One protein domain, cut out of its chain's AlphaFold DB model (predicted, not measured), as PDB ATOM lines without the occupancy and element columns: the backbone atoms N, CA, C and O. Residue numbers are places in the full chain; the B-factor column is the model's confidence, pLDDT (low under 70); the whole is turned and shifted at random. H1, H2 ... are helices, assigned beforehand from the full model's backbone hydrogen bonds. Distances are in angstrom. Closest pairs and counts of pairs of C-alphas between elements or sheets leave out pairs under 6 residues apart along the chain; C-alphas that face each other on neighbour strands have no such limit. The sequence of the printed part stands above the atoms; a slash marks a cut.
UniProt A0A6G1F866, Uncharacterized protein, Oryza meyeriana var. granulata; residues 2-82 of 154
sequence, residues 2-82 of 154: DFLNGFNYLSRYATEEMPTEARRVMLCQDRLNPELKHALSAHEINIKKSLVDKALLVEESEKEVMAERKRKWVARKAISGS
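What this domain is: This is residues 2 to 82 of the 154 residues of an uncharacterized protein of Oryza meyeriana var. granulata (UniProt A0A6G1F866). One long helix, H4, makes the longest axis, and its first part is set among three short helices, H1, H2 and H3, while residues 63 to 82 stick out as an arm. The 81 printed residues hold four named helices, H1 to H4 in order, and no named strand: all helix. The whole is extended, with a radius of gyration of the C-alphas of 18.3 A and spans of 65 by 25 by 16 A.

Where its parts are: H4, residues 48 to 80, runs 47.4 A from C-alpha 48 at (-43.989, -13.899, -16.223) to C-alpha 80 at (-42.827, -36.905, -57.612). H1 is residues 2 to 11, H2 residues 21 to 30 and H3 residues 34 to 40. C-alpha 2 is at (-44.630, -4.029, -25.123).

How they stand to each other: H4 touches H2 with its residues 48 to 51 alone, at a shallow tilt of 28 degrees, the same way; the closest C-alphas, of Val 25 and Lys 48, are 5.5 A apart. With residues 54 to 59 alone it touches H3, closest at the C-alphas of Leu 36 and Ala 55, 6.6 A. H1 and H4 are close but not clearly touching, the closest C-alphas being those of Leu 4 and Lys 49, 7.4 A. H1 and H3 are apart. In H1, H2, H3 and H4 every O i to N i+4 pair is within hydrogen-bond range.

The domain as a whole: The C-alphas farthest apart, of Glu 16 and Ser 82, are 65.0 A apart. The printed part has no cut, and no link is long. Residues 80 to 82 have pLDDT under 70.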
ATOM      1  N   ASP A   2     -43.399  -4.747 -25.482       81.12
ATOM      2  CA  ASP A   2     -44.630  -4.029 -25.123       81.12
ATOM      3  C   ASP A   2     -45.635  -4.872 -24.332       81.12
ATOM      4  O   ASP A   2     -46.351  -4.344 -23.483       81.12
ATOM      5  N   PHE A   3     -45.629  -6.197 -24.519       88.38
ATOM      6  CA  PHE A   3     -46.520  -7.103 -23.792       88.38
ATOM      7  C   PHE A   3     -46.306  -7.058 -22.272       88.38
ATOM      8  O   PHE A   3     -47.269  -6.948 -21.517       88.38
ATOM      9  N   LEU A   4     -45.055  -7.123 -21.800       90.88
ATOM     10  CA  LEU A   4     -44.770  -7.154 -20.360       90.88
ATOM     11  C   LEU A   4     -45.220  -5.863 -19.673       90.88
ATOM     12  O   LEU A   4     -45.799  -5.932 -18.585       90.88
ATOM     13  N   ASN A   5     -44.989  -4.723 -20.329       91.94
ATOM     14  CA  ASN A   5     -45.377  -3.401 -19.850       91.94
ATOM     15  C   ASN A   5     -46.898  -3.229 -19.854       91.94
ATOM     16  O   ASN A   5     -47.458  -2.862 -18.823       91.94
ATOM     17  N   GLY A   6     -47.573  -3.572 -20.956       92.00
ATOM     18  CA  GLY A   6     -49.033  -3.517 -21.049       92.00
ATOM     19  C   GLY A   6     -49.712  -4.435 -20.033       92.00
ATOM     20  O   GLY A   6     -50.610  -4.011 -19.311       92.00
ATOM     21  N   PHE A   7     -49.216  -5.664 -19.880       90.75
ATOM     22  CA  PHE A   7     -49.727  -6.587 -18.872       90.75
ATOM     23  C   PHE A   7     -49.506  -6.062 -17.450       90.75
ATOM     24  O   PHE A   7     -50.408  -6.135 -16.625       90.75
ATOM     25  N   ASN A   8     -48.312  -5.539 -17.140       89.88
ATOM     26  CA  ASN A   8     -48.036  -4.963 -15.819       89.88
ATOM     27  C   ASN A   8     -48.968  -3.788 -15.526       89.88
ATOM     28  O   ASN A   8     -49.528  -3.719 -14.436       89.88
ATOM     29  N   TYR A   9     -49.165  -2.901 -16.499       92.25
ATOM     30  CA  TYR A   9     -50.076  -1.774 -16.378       92.25
ATOM     31  C   TYR A   9     -51.511  -2.235 -16.087       92.25
ATOM     32  O   TYR A   9     -52.091  -1.810 -15.090       92.25
ATOM     33  N   LEU A  10     -52.041  -3.173 -16.878       90.88
ATOM     34  CA  LEU A  10     -53.398  -3.702 -16.701       90.88
ATOM     35  C   LEU A  10     -53.566  -4.488 -15.396       90.88
ATOM     36  O   LEU A  10     -54.607  -4.399 -14.753       90.88
ATOM     37  N   SER A  11     -52.528  -5.203 -14.949       89.06
ATOM     38  CA  SER A  11     -52.589  -5.996 -13.715       89.06
ATOM     39  C   SER A  11     -52.832  -5.164 -12.454       89.06
ATOM     40  O   SER A  11     -53.322  -5.694 -11.461       89.06
ATOM     41  N   ARG A  12     -52.561  -3.850 -12.499       90.00
ATOM     42  CA  ARG A  12     -52.837  -2.921 -11.393       90.00
ATOM     43  C   ARG A  12     -54.331  -2.744 -11.121       90.00
ATOM     44  O   ARG A  12     -54.679  -2.328 -10.024       90.00
ATOM     45  N   TYR A  13     -55.187  -3.052 -12.093       93.69
ATOM     46  CA  TYR A  13     -56.640  -2.909 -11.978       93.69
ATOM     47  C   TYR A  13     -57.355  -4.202 -11.571       93.69
ATOM     48  O   TYR A  13     -58.545  -4.170 -11.287       93.69
ATOM     49  N   ALA A  14     -56.645  -5.328 -11.525       90.56
ATOM     50  CA  ALA A  14     -57.196  -6.638 -11.178       90.56
ATOM     51  C   ALA A  14     -56.355  -7.296 -10.072       90.56
ATOM     52  O   ALA A  14     -55.962  -8.459 -10.156       90.56
ATOM     53  N   THR A  15     -56.036  -6.522  -9.034       87.06
ATOM     54  CA  THR A  15     -55.183  -6.947  -7.914       87.06
ATOM     55  C   THR A  15     -55.773  -8.112  -7.121       87.06
ATOM     56  O   THR A  15     -55.010  -8.947  -6.643       87.06
ATOM     57  N   GLU A  16     -57.103  -8.208  -7.028       89.56
ATOM     58  CA  GLU A  16     -57.792  -9.325  -6.364       89.56
ATOM     59  C   GLU A  16     -57.641 -10.647  -7.132       89.56
ATOM     60  O   GLU A  16     -57.448 -11.703  -6.533       89.56
ATOM     61  N   GLU A  17     -57.659 -10.598  -8.465       85.62
ATOM     62  CA  GLU A  17     -57.534 -11.787  -9.317       85.62
ATOM     63  C   GLU A  17     -56.073 -12.196  -9.552       85.62
ATOM     64  O   GLU A  17     -55.764 -13.367  -9.799       85.62
ATOM     65  N   MET A  18     -55.158 -11.225  -9.470       87.88
ATOM     66  CA  MET A  18     -53.736 -11.361  -9.784       87.88
ATOM     67  C   MET A  18     -52.794 -10.996  -8.616       87.88
ATOM     68  O   MET A  18     -51.802 -10.288  -8.839       87.88
ATOM     69  N   PRO A  19     -53.015 -11.501  -7.384       89.12
ATOM     70  CA  PRO A  19     -52.237 -11.087  -6.217       89.12
ATOM     71  C   PRO A  19     -50.770 -11.535  -6.307       89.12
ATOM     72  O   PRO A  19     -49.853 -10.773  -6.002       89.12
ATOM     73  N   THR A  20     -50.516 -12.748  -6.805       92.75
ATOM     74  CA  THR A  20     -49.170 -13.330  -6.905       92.75
ATOM     75  C   THR A  20     -48.696 -13.431  -8.351       92.75
ATOM     76  O   THR A  20     -49.496 -13.523  -9.284       92.75
ATOM     77  N   GLU A  21     -47.376 -13.436  -8.564       91.38
ATOM     78  CA  GLU A  21     -46.823 -13.620  -9.913       91.38
ATOM     79  C   GLU A  21     -47.175 -14.990 -10.487       91.38
ATOM     80  O   GLU A  21     -47.587 -15.070 -11.640       91.38
ATOM     81  N   ALA A  22     -47.139 -16.037  -9.663       92.62
ATOM     82  CA  ALA A  22     -47.581 -17.365 -10.064       92.62
ATOM     83  C   ALA A  22     -49.029 -17.344 -10.587       92.62
ATOM     84  O   ALA A  22     -49.303 -17.880 -11.658       92.62
ATOM     85  N   ARG A  23     -49.950 -16.646  -9.904       92.62
ATOM     86  CA  ARG A  23     -51.342 -16.533 -10.363       92.62
ATOM     87  C   ARG A  23     -51.459 -15.775 -11.685       92.62
ATOM     88  O   ARG A  23     -52.203 -16.201 -12.565       92.62
ATOM     89  N   ARG A  24     -50.683 -14.697 -11.851       92.50
ATOM     90  CA  ARG A  24     -50.577 -13.953 -13.120       92.50
ATOM     91  C   ARG A  24     -50.117 -14.862 -14.256       92.50
ATOM     92  O   ARG A  24     -50.709 -14.850 -15.329       92.50
ATOM     93  N   VAL A  25     -49.091 -15.671 -14.009       94.12
ATOM     94  CA  VAL A  25     -48.555 -16.618 -14.989       94.12
ATOM     95  C   VAL A  25     -49.573 -17.698 -15.333       94.12
ATOM     96  O   VAL A  25     -49.754 -17.972 -16.514       94.12
ATOM     97  N   MET A  26     -50.285 -18.253 -14.351       93.25
ATOM     98  CA  MET A  26     -51.346 -19.234 -14.599       93.25
ATOM     99  C   MET A  26     -52.451 -18.675 -15.500       93.25
ATOM    100  O   MET A  26     -52.846 -19.325 -16.464       93.25
ATOM    101  N   LEU A  27     -52.926 -17.457 -15.223       92.06
ATOM    102  CA  LEU A  27     -53.947 -16.797 -16.042       92.06
ATOM    103  C   LEU A  27     -53.438 -16.513 -17.461       92.06
ATOM    104  O   LEU A  27     -54.156 -16.752 -18.429       92.06
ATOM    105  N   CYS A  28     -52.185 -16.066 -17.598       92.75
ATOM    106  CA  CYS A  28     -51.550 -15.927 -18.908       92.75
ATOM    107  C   CYS A  28     -51.482 -17.261 -19.653       92.75
ATOM    108  O   CYS A  28     -51.846 -17.315 -20.823       92.75
ATOM    109  N   GLN A  29     -51.027 -18.328 -18.993       94.12
ATOM    110  CA  GLN A  29     -50.902 -19.648 -19.607       94.12
ATOM    111  C   GLN A  29     -52.245 -20.205 -20.056       94.12
ATOM    112  O   GLN A  29     -52.336 -20.845 -21.104       94.12
ATOM    113  N   ASP A  30     -53.302 -19.947 -19.290       93.50
ATOM    114  CA  ASP A  30     -54.622 -20.436 -19.642       93.50
ATOM    115  C   ASP A  30     -55.170 -19.786 -20.920       93.50
ATOM    116  O   ASP A  30     -55.826 -20.459 -21.719       93.50
ATOM    117  N   ARG A  31     -54.841 -18.507 -21.139       92.88
ATOM    118  CA  ARG A  31     -55.288 -17.696 -22.281       92.88
ATOM    119  C   ARG A  31     -54.288 -17.635 -23.443       92.88
ATOM    120  O   ARG A  31     -54.515 -16.883 -24.389       92.88
ATOM    121  N   LEU A  32     -53.200 -18.408 -23.399       94.19
ATOM    122  CA  LEU A  32     -52.289 -18.559 -24.538       94.19
ATOM    123  C   LEU A  32     -52.992 -19.234 -25.723       94.19
ATOM    124  O   LEU A  32     -53.920 -20.025 -25.548       94.19
ATOM    125  N   ASN A  33     -52.489 -18.965 -26.932       94.81
ATOM    126  CA  ASN A  33     -52.838 -19.742 -28.124       94.81
ATOM    127  C   ASN A  33     -52.648 -21.248 -27.822       94.81
ATOM    128  O   ASN A  33     -51.616 -21.595 -27.244       94.81
ATOM    129  N   PRO A  34     -53.591 -22.139 -28.194       96.12
ATOM    130  CA  PRO A  34     -53.480 -23.581 -27.962       96.12
ATOM    131  C   PRO A  34     -52.154 -24.208 -28.418       96.12
ATOM    132  O   PRO A  34     -51.669 -25.108 -27.735       96.12
ATOM    133  N   GLU A  35     -51.549 -23.741 -29.513       94.75
ATOM    134  CA  GLU A  35     -50.255 -24.250 -29.999       94.75
ATOM    135  C   GLU A  35     -49.134 -23.951 -28.992       94.75
ATOM    136  O   GLU A  35     -48.504 -24.867 -28.459       94.75
ATOM    137  N   LEU A  36     -48.980 -22.675 -28.620       94.81
ATOM    138  CA  LEU A  36     -48.016 -22.240 -27.605       94.81
ATOM    139  C   LEU A  36     -48.315 -22.845 -26.228       94.81
ATOM    140  O   LEU A  36     -47.402 -23.259 -25.518       94.81
ATOM    141  N   LYS A  37     -49.594 -22.935 -25.849       95.94
ATOM    142  CA  LYS A  37     -50.043 -23.550 -24.592       95.94
ATOM    143  C   LYS A  37     -49.635 -25.021 -24.530       95.94
ATOM    144  O   LYS A  37     -49.148 -25.472 -23.497       95.94
ATOM    145  N   HIS A  38     -49.790 -25.761 -25.628       96.56
ATOM    146  CA  HIS A  38     -49.363 -27.153 -25.712       96.56
ATOM    147  C   HIS A  38     -47.837 -27.285 -25.639       96.56
ATOM    148  O   HIS A  38     -47.338 -28.056 -24.819       96.56
ATOM    149  N   ALA A  39     -47.094 -26.495 -26.417       95.94
ATOM    150  CA  ALA A  39     -45.630 -26.519 -26.421       95.94
ATOM    151  C   ALA A  39     -45.021 -26.174 -25.047       95.94
ATOM    152  O   ALA A  39     -44.000 -26.732 -24.641       95.94
ATOM    153  N   LEU A  40     -45.673 -25.286 -24.296       96.25
ATOM    154  CA  LEU A  40     -45.234 -24.866 -22.967       96.25
ATOM    155  C   LEU A  40     -45.769 -25.745 -21.828       96.25
ATOM    156  O   LEU A  40     -45.307 -25.589 -20.704       96.25
ATOM    157  N   SER A  41     -46.674 -26.692 -22.093       95.25
ATOM    158  CA  SER A  41     -47.369 -27.475 -21.053       95.25
ATOM    159  C   SER A  41     -46.451 -28.276 -20.122       95.25
ATOM    160  O   SER A  41     -46.774 -28.455 -18.952       95.25
ATOM    161  N   ALA A  42     -45.294 -28.726 -20.615       93.88
ATOM    162  CA  ALA A  42     -44.307 -29.460 -19.824       93.88
ATOM    163  C   ALA A  42     -43.394 -28.553 -18.974       93.88
ATOM    164  O   ALA A  42     -42.590 -29.050 -18.188       93.88
ATOM    165  N   HIS A  43     -43.464 -27.232 -19.152       94.12
ATOM    166  CA  HIS A  43     -42.577 -26.294 -18.482       94.12
ATOM    167  C   HIS A  43     -43.226 -25.748 -17.214       94.12
ATOM    168  O   HIS A  43     -44.231 -25.042 -17.265       94.12
ATOM    169  N   GLU A  44     -42.566 -25.948 -16.077       93.75
ATOM    170  CA  GLU A  44     -42.888 -25.199 -14.869       93.75
ATOM    171  C   GLU A  44     -42.395 -23.755 -15.032       93.75
ATOM    172  O   GLU A  44     -41.211 -23.480 -15.270       93.75
ATOM    173  N   ILE A  45     -43.330 -22.807 -14.993       94.19
ATOM    174  CA  ILE A  45     -43.048 -21.385 -15.169       94.19
ATOM    175  C   ILE A  45     -43.823 -20.633 -14.099       94.19
ATOM    176  O   ILE A  45     -45.048 -20.636 -14.100       94.19
ATOM    177  N   ASN A  46     -43.091 -19.965 -13.213       92.62
ATOM    178  CA  ASN A  46     -43.666 -19.176 -12.118       92.62
ATOM    179  C   ASN A  46     -43.420 -17.670 -12.286       92.62
ATOM    180  O   ASN A  46     -43.983 -16.861 -11.555       92.62
ATOM    181  N   ILE A  47     -42.588 -17.298 -13.265       93.94
ATOM    182  CA  ILE A  47     -42.159 -15.925 -13.533       93.94
ATOM    183  C   ILE A  47     -42.676 -15.512 -14.905       93.94
ATOM    184  O   ILE A  47     -42.421 -16.188 -15.907       93.94
ATOM    185  N   LYS A  48     -43.354 -14.367 -14.984       91.44
ATOM    186  CA  LYS A  48     -43.989 -13.899 -16.223       91.44
ATOM    187  C   LYS A  48     -42.968 -13.592 -17.312       91.44
ATOM    188  O   LYS A  48     -43.206 -13.895 -18.475       91.44
ATOM    189  N   LYS A  49     -41.810 -13.038 -16.947       93.00
ATOM    190  CA  LYS A  49     -40.708 -12.827 -17.896       93.00
ATOM    191  C   LYS A  49     -40.268 -14.150 -18.537       93.00
ATOM    192  O   LYS A  49     -40.164 -14.225 -19.753       93.00
ATOM    193  N   SER A  50     -40.097 -15.199 -17.729       95.06
ATOM    194  CA  SER A  50     -39.722 -16.525 -18.232       95.06
ATOM    195  C   SER A  50     -40.789 -17.118 -19.154       95.06
ATOM    196  O   SER A  50     -40.434 -17.774 -20.128       95.06
ATOM    197  N   LEU A  51     -42.077 -16.849 -18.899       94.94
ATOM    198  CA  LEU A  51     -43.157 -17.255 -19.803       94.94
ATOM    199  C   LEU A  51     -42.988 -16.638 -21.195       94.94
ATOM    200  O   LEU A  51     -43.069 -17.350 -22.189       94.94
ATOM    201  N   VAL A  52     -42.729 -15.331 -21.256       94.81
ATOM    202  CA  VAL A  52     -42.546 -14.604 -22.521       94.81
ATOM    203  C   VAL A  52     -41.285 -15.066 -23.247       94.81
ATOM    204  O   VAL A  52     -41.346 -15.349 -24.439       94.81
ATOM    205  N   ASP A  53     -40.169 -15.197 -22.529       95.50
ATOM    206  CA  ASP A  53     -38.898 -15.649 -23.103       95.50
ATOM    207  C   ASP A  53     -39.034 -17.061 -23.706       95.50
ATOM    208  O   ASP A  53     -38.612 -17.306 -24.835       95.50
ATOM    209  N   LYS A  54     -39.686 -17.987 -22.986       95.94
ATOM    210  CA  LYS A  54     -39.940 -19.350 -23.476       95.94
ATOM    211  C   LYS A  54     -40.921 -19.366 -24.652       95.94
ATOM    212  O   LYS A  54     -40.711 -20.130 -25.585       95.94
ATOM    213  N   ALA A  55     -41.964 -18.536 -24.635       95.31
ATOM    214  CA  ALA A  55     -42.911 -18.446 -25.745       95.31
ATOM    215  C   ALA A  55     -42.234 -17.965 -27.040       95.31
ATOM    216  O   ALA A  55     -42.442 -18.565 -28.090       95.31
ATOM    217  N   LEU A  56     -41.368 -16.950 -26.955       95.25
ATOM    218  CA  LEU A  56     -40.576 -16.470 -28.095       95.25
ATOM    219  C   LEU A  56     -39.657 -17.562 -28.657       95.25
ATOM    220  O   LEU A  56     -39.570 -17.724 -29.873       95.25
ATOM    221  N   LEU A  57     -39.014 -18.338 -27.779       96.56
ATOM    222  CA  LEU A  57     -38.178 -19.466 -28.188       96.56
ATOM    223  C   LEU A  57     -38.993 -20.550 -28.909       96.56
ATOM    224  O   LEU A  57     -38.551 -21.079 -29.927       96.56
ATOM    225  N   VAL A  58     -40.190 -20.864 -28.404       96.75
ATOM    226  CA  VAL A  58     -41.100 -21.810 -29.065       96.75
ATOM    227  C   VAL A  58     -41.459 -21.305 -30.461       96.75
ATOM    228  O   VAL A  58     -41.273 -22.049 -31.421       96.75
ATOM    229  N   GLU A  59     -41.876 -20.046 -30.610       94.81
ATOM    230  CA  GLU A  59     -42.218 -19.475 -31.921       94.81
ATOM    231  C   GLU A  59     -41.048 -19.525 -32.915       94.81
ATOM    232  O   GLU A  59     -41.243 -19.769 -34.108       94.81
ATOM    233  N   GLU A  60     -39.824 -19.277 -32.451       96.75
ATOM    234  CA  GLU A  60     -38.625 -19.387 -33.282       96.75
ATOM    235  C   GLU A  60     -38.370 -20.836 -33.714       96.75
ATOM    236  O   GLU A  60     -38.185 -21.105 -34.906       96.75
ATOM    237  N   SER A  61     -38.466 -21.784 -32.779       95.50
ATOM    238  CA  SER A  61     -38.307 -23.210 -33.074       95.50
ATOM    239  C   SER A  61     -39.368 -23.725 -34.057       95.50
ATOM    240  O   SER A  61     -39.065 -24.481 -34.983       95.50
ATOM    241  N   GLU A  62     -40.613 -23.262 -33.935       94.75
ATOM    242  CA  GLU A  62     -41.703 -23.628 -34.835       94.75
ATOM    243  C   GLU A  62     -41.478 -23.081 -36.247       94.75
ATOM    244  O   GLU A  62     -41.743 -23.784 -37.229       94.75
ATOM    245  N   LYS A  63     -40.934 -21.861 -36.378       95.50
ATOM    246  CA  LYS A  63     -40.540 -21.293 -37.677       95.50
ATOM    247  C   LYS A  63     -39.478 -22.151 -38.359       95.50
ATOM    248  O   LYS A  63     -39.606 -22.413 -39.559       95.50
ATOM    249  N   GLU A  64     -38.479 -22.629 -37.620       95.62
ATOM    250  CA  GLU A  64     -37.441 -23.515 -38.157       95.62
ATOM    251  C   GLU A  64     -38.024 -24.864 -38.607       95.62
ATOM    252  O   GLU A  64     -37.815 -25.292 -39.748       95.62
ATOM    253  N   VAL A  65     -38.845 -25.501 -37.766       95.81
ATOM    254  CA  VAL A  65     -39.522 -26.767 -38.092       95.81
ATOM    255  C   VAL A  65     -40.423 -26.616 -39.322       95.81
ATOM    256  O   VAL A  65     -40.449 -27.489 -40.198       95.81
ATOM    257  N   MET A  66     -41.150 -25.503 -39.432       94.44
ATOM    258  CA  MET A  66     -41.978 -25.184 -40.594       94.44
ATOM    259  C   MET A  66     -41.147 -24.960 -41.859       94.44
ATOM    260  O   MET A  66     -41.521 -25.464 -42.924       94.44
ATOM    261  N   ALA A  67     -40.025 -24.244 -41.773       95.88
ATOM    262  CA  ALA A  67     -39.112 -24.048 -42.896       95.88
ATOM    263  C   ALA A  67     -38.543 -25.389 -43.385       95.88
ATOM    264  O   ALA A  67     -38.562 -25.675 -44.586       95.88
ATOM    265  N   GLU A  68     -38.141 -26.262 -42.464       95.69
ATOM    266  CA  GLU A  68     -37.649 -27.597 -42.792       95.69
ATOM    267  C   GLU A  68     -38.726 -28.470 -43.438       95.69
ATOM    268  O   GLU A  68     -38.502 -29.118 -44.467       95.69
ATOM    269  N   ARG A  69     -39.946 -28.441 -42.892       96.31
ATOM    270  CA  ARG A  69     -41.095 -29.140 -43.471       96.31
ATOM    271  C   ARG A  69     -41.372 -28.664 -44.899       96.31
ATOM    272  O   ARG A  69     -41.623 -29.505 -45.766       96.31
ATOM    273  N   LYS A  70     -41.285 -27.353 -45.163       96.38
ATOM    274  CA  LYS A  70     -41.426 -26.772 -46.508       96.38
ATOM    275  C   LYS A  70     -40.327 -27.263 -47.450       96.38
ATOM    276  O   LYS A  70     -40.659 -27.751 -48.529       96.38
ATOM    277  N   ARG A  71     -39.051 -27.235 -47.041       95.19
ATOM    278  CA  ARG A  71     -37.930 -27.771 -47.843       95.19
ATOM    279  C   ARG A  71     -38.154 -29.235 -48.222       95.19
ATOM    280  O   ARG A  71     -38.101 -29.585 -49.401       95.19
ATOM    281  N   LYS A  72     -38.506 -30.083 -47.248       95.25
ATOM    282  CA  LYS A  72     -38.816 -31.507 -47.478       95.25
ATOM    283  C   LYS A  72     -40.041 -31.719 -48.366       95.25
ATOM    284  O   LYS A  72     -40.115 -32.721 -49.078       95.25
ATOM    285  N   TRP A  73     -41.039 -30.843 -48.303       93.12
ATOM    286  CA  TRP A  73     -42.211 -30.919 -49.178       93.12
ATOM    287  C   TRP A  73     -41.850 -30.579 -50.629       93.12
ATOM    288  O   TRP A  73     -42.207 -31.335 -51.531       93.12
ATOM    289  N   VAL A  74     -41.067 -29.517 -50.853       92.81
ATOM    290  CA  VAL A  74     -40.569 -29.143 -52.188       92.81
ATOM    291  C   VAL A  74     -39.688 -30.247 -52.776       92.81
ATOM    292  O   VAL A  74     -39.913 -30.651 -53.913       92.81
ATOM    293  N   ALA A  75     -38.755 -30.805 -51.997       90.12
ATOM    294  CA  ALA A  75     -37.898 -31.906 -52.443       90.12
ATOM    295  C   ALA A  75     -38.711 -33.149 -52.851       90.12
ATOM    296  O   ALA A  75     -38.478 -33.731 -53.910       90.12
ATOM    297  N   ARG A  76     -39.730 -33.524 -52.062       87.25
ATOM    298  CA  ARG A  76     -40.649 -34.623 -52.411       87.25
ATOM    299  C   ARG A  76     -41.441 -34.338 -53.684       87.25
ATOM    300  O   ARG A  76     -41.608 -35.237 -54.506       87.25
ATOM    301  N   LYS A  77     -41.901 -33.100 -53.878       86.38
ATOM    302  CA  LYS A  77     -42.621 -32.700 -55.092       86.38
ATOM    303  C   LYS A  77     -41.717 -32.710 -56.328       86.38
ATOM    304  O   LYS A  77     -42.171 -33.143 -57.380       86.38
ATOM    305  N   ALA A  78     -40.449 -32.319 -56.199       78.38
ATOM    306  CA  ALA A  78     -39.470 -32.399 -57.285       78.38
ATOM    307  C   ALA A  78     -39.222 -33.850 -57.741       78.38
ATOM    308  O   ALA A  78     -39.135 -34.109 -58.936       78.38
ATOM    309  N   ILE A  79     -39.191 -34.806 -56.805       72.12
ATOM    310  CA  ILE A  79     -39.046 -36.240 -57.115       72.12
ATOM    311  C   ILE A  79     -40.350 -36.825 -57.689       72.12
ATOM    312  O   ILE A  79     -40.315 -37.643 -58.604       72.12
ATOM    313  N   SER A  80     -41.512 -36.395 -57.188       65.44
ATOM    314  CA  SER A  80     -42.827 -36.905 -57.612       65.44
ATOM    315  C   SER A  80     -43.374 -36.267 -58.898       65.44
ATOM    316  O   SER A  80     -44.328 -36.794 -59.464       65.44
ATOM    317  N   GLY A  81     -42.821 -35.137 -59.350       57.56
ATOM    318  CA  GLY A  81     -43.263 -34.417 -60.551       57.56
ATOM    319  C   GLY A  81     -42.768 -35.013 -61.872       57.56
ATOM    320  O   GLY A  81     -43.199 -34.575 -62.935       57.56
ATOM    321  N   SER A  82     -41.890 -36.017 -61.830       54.88
ATOM    322  CA  SER A  82     -41.413 -36.710 -63.025       54.88
ATOM    323  C   SER A  82     -42.171 -38.025 -63.215       54.88
ATOM    324  O   SER A  82     -41.807 -39.066 -62.674       54.88
TER     325      SER A  82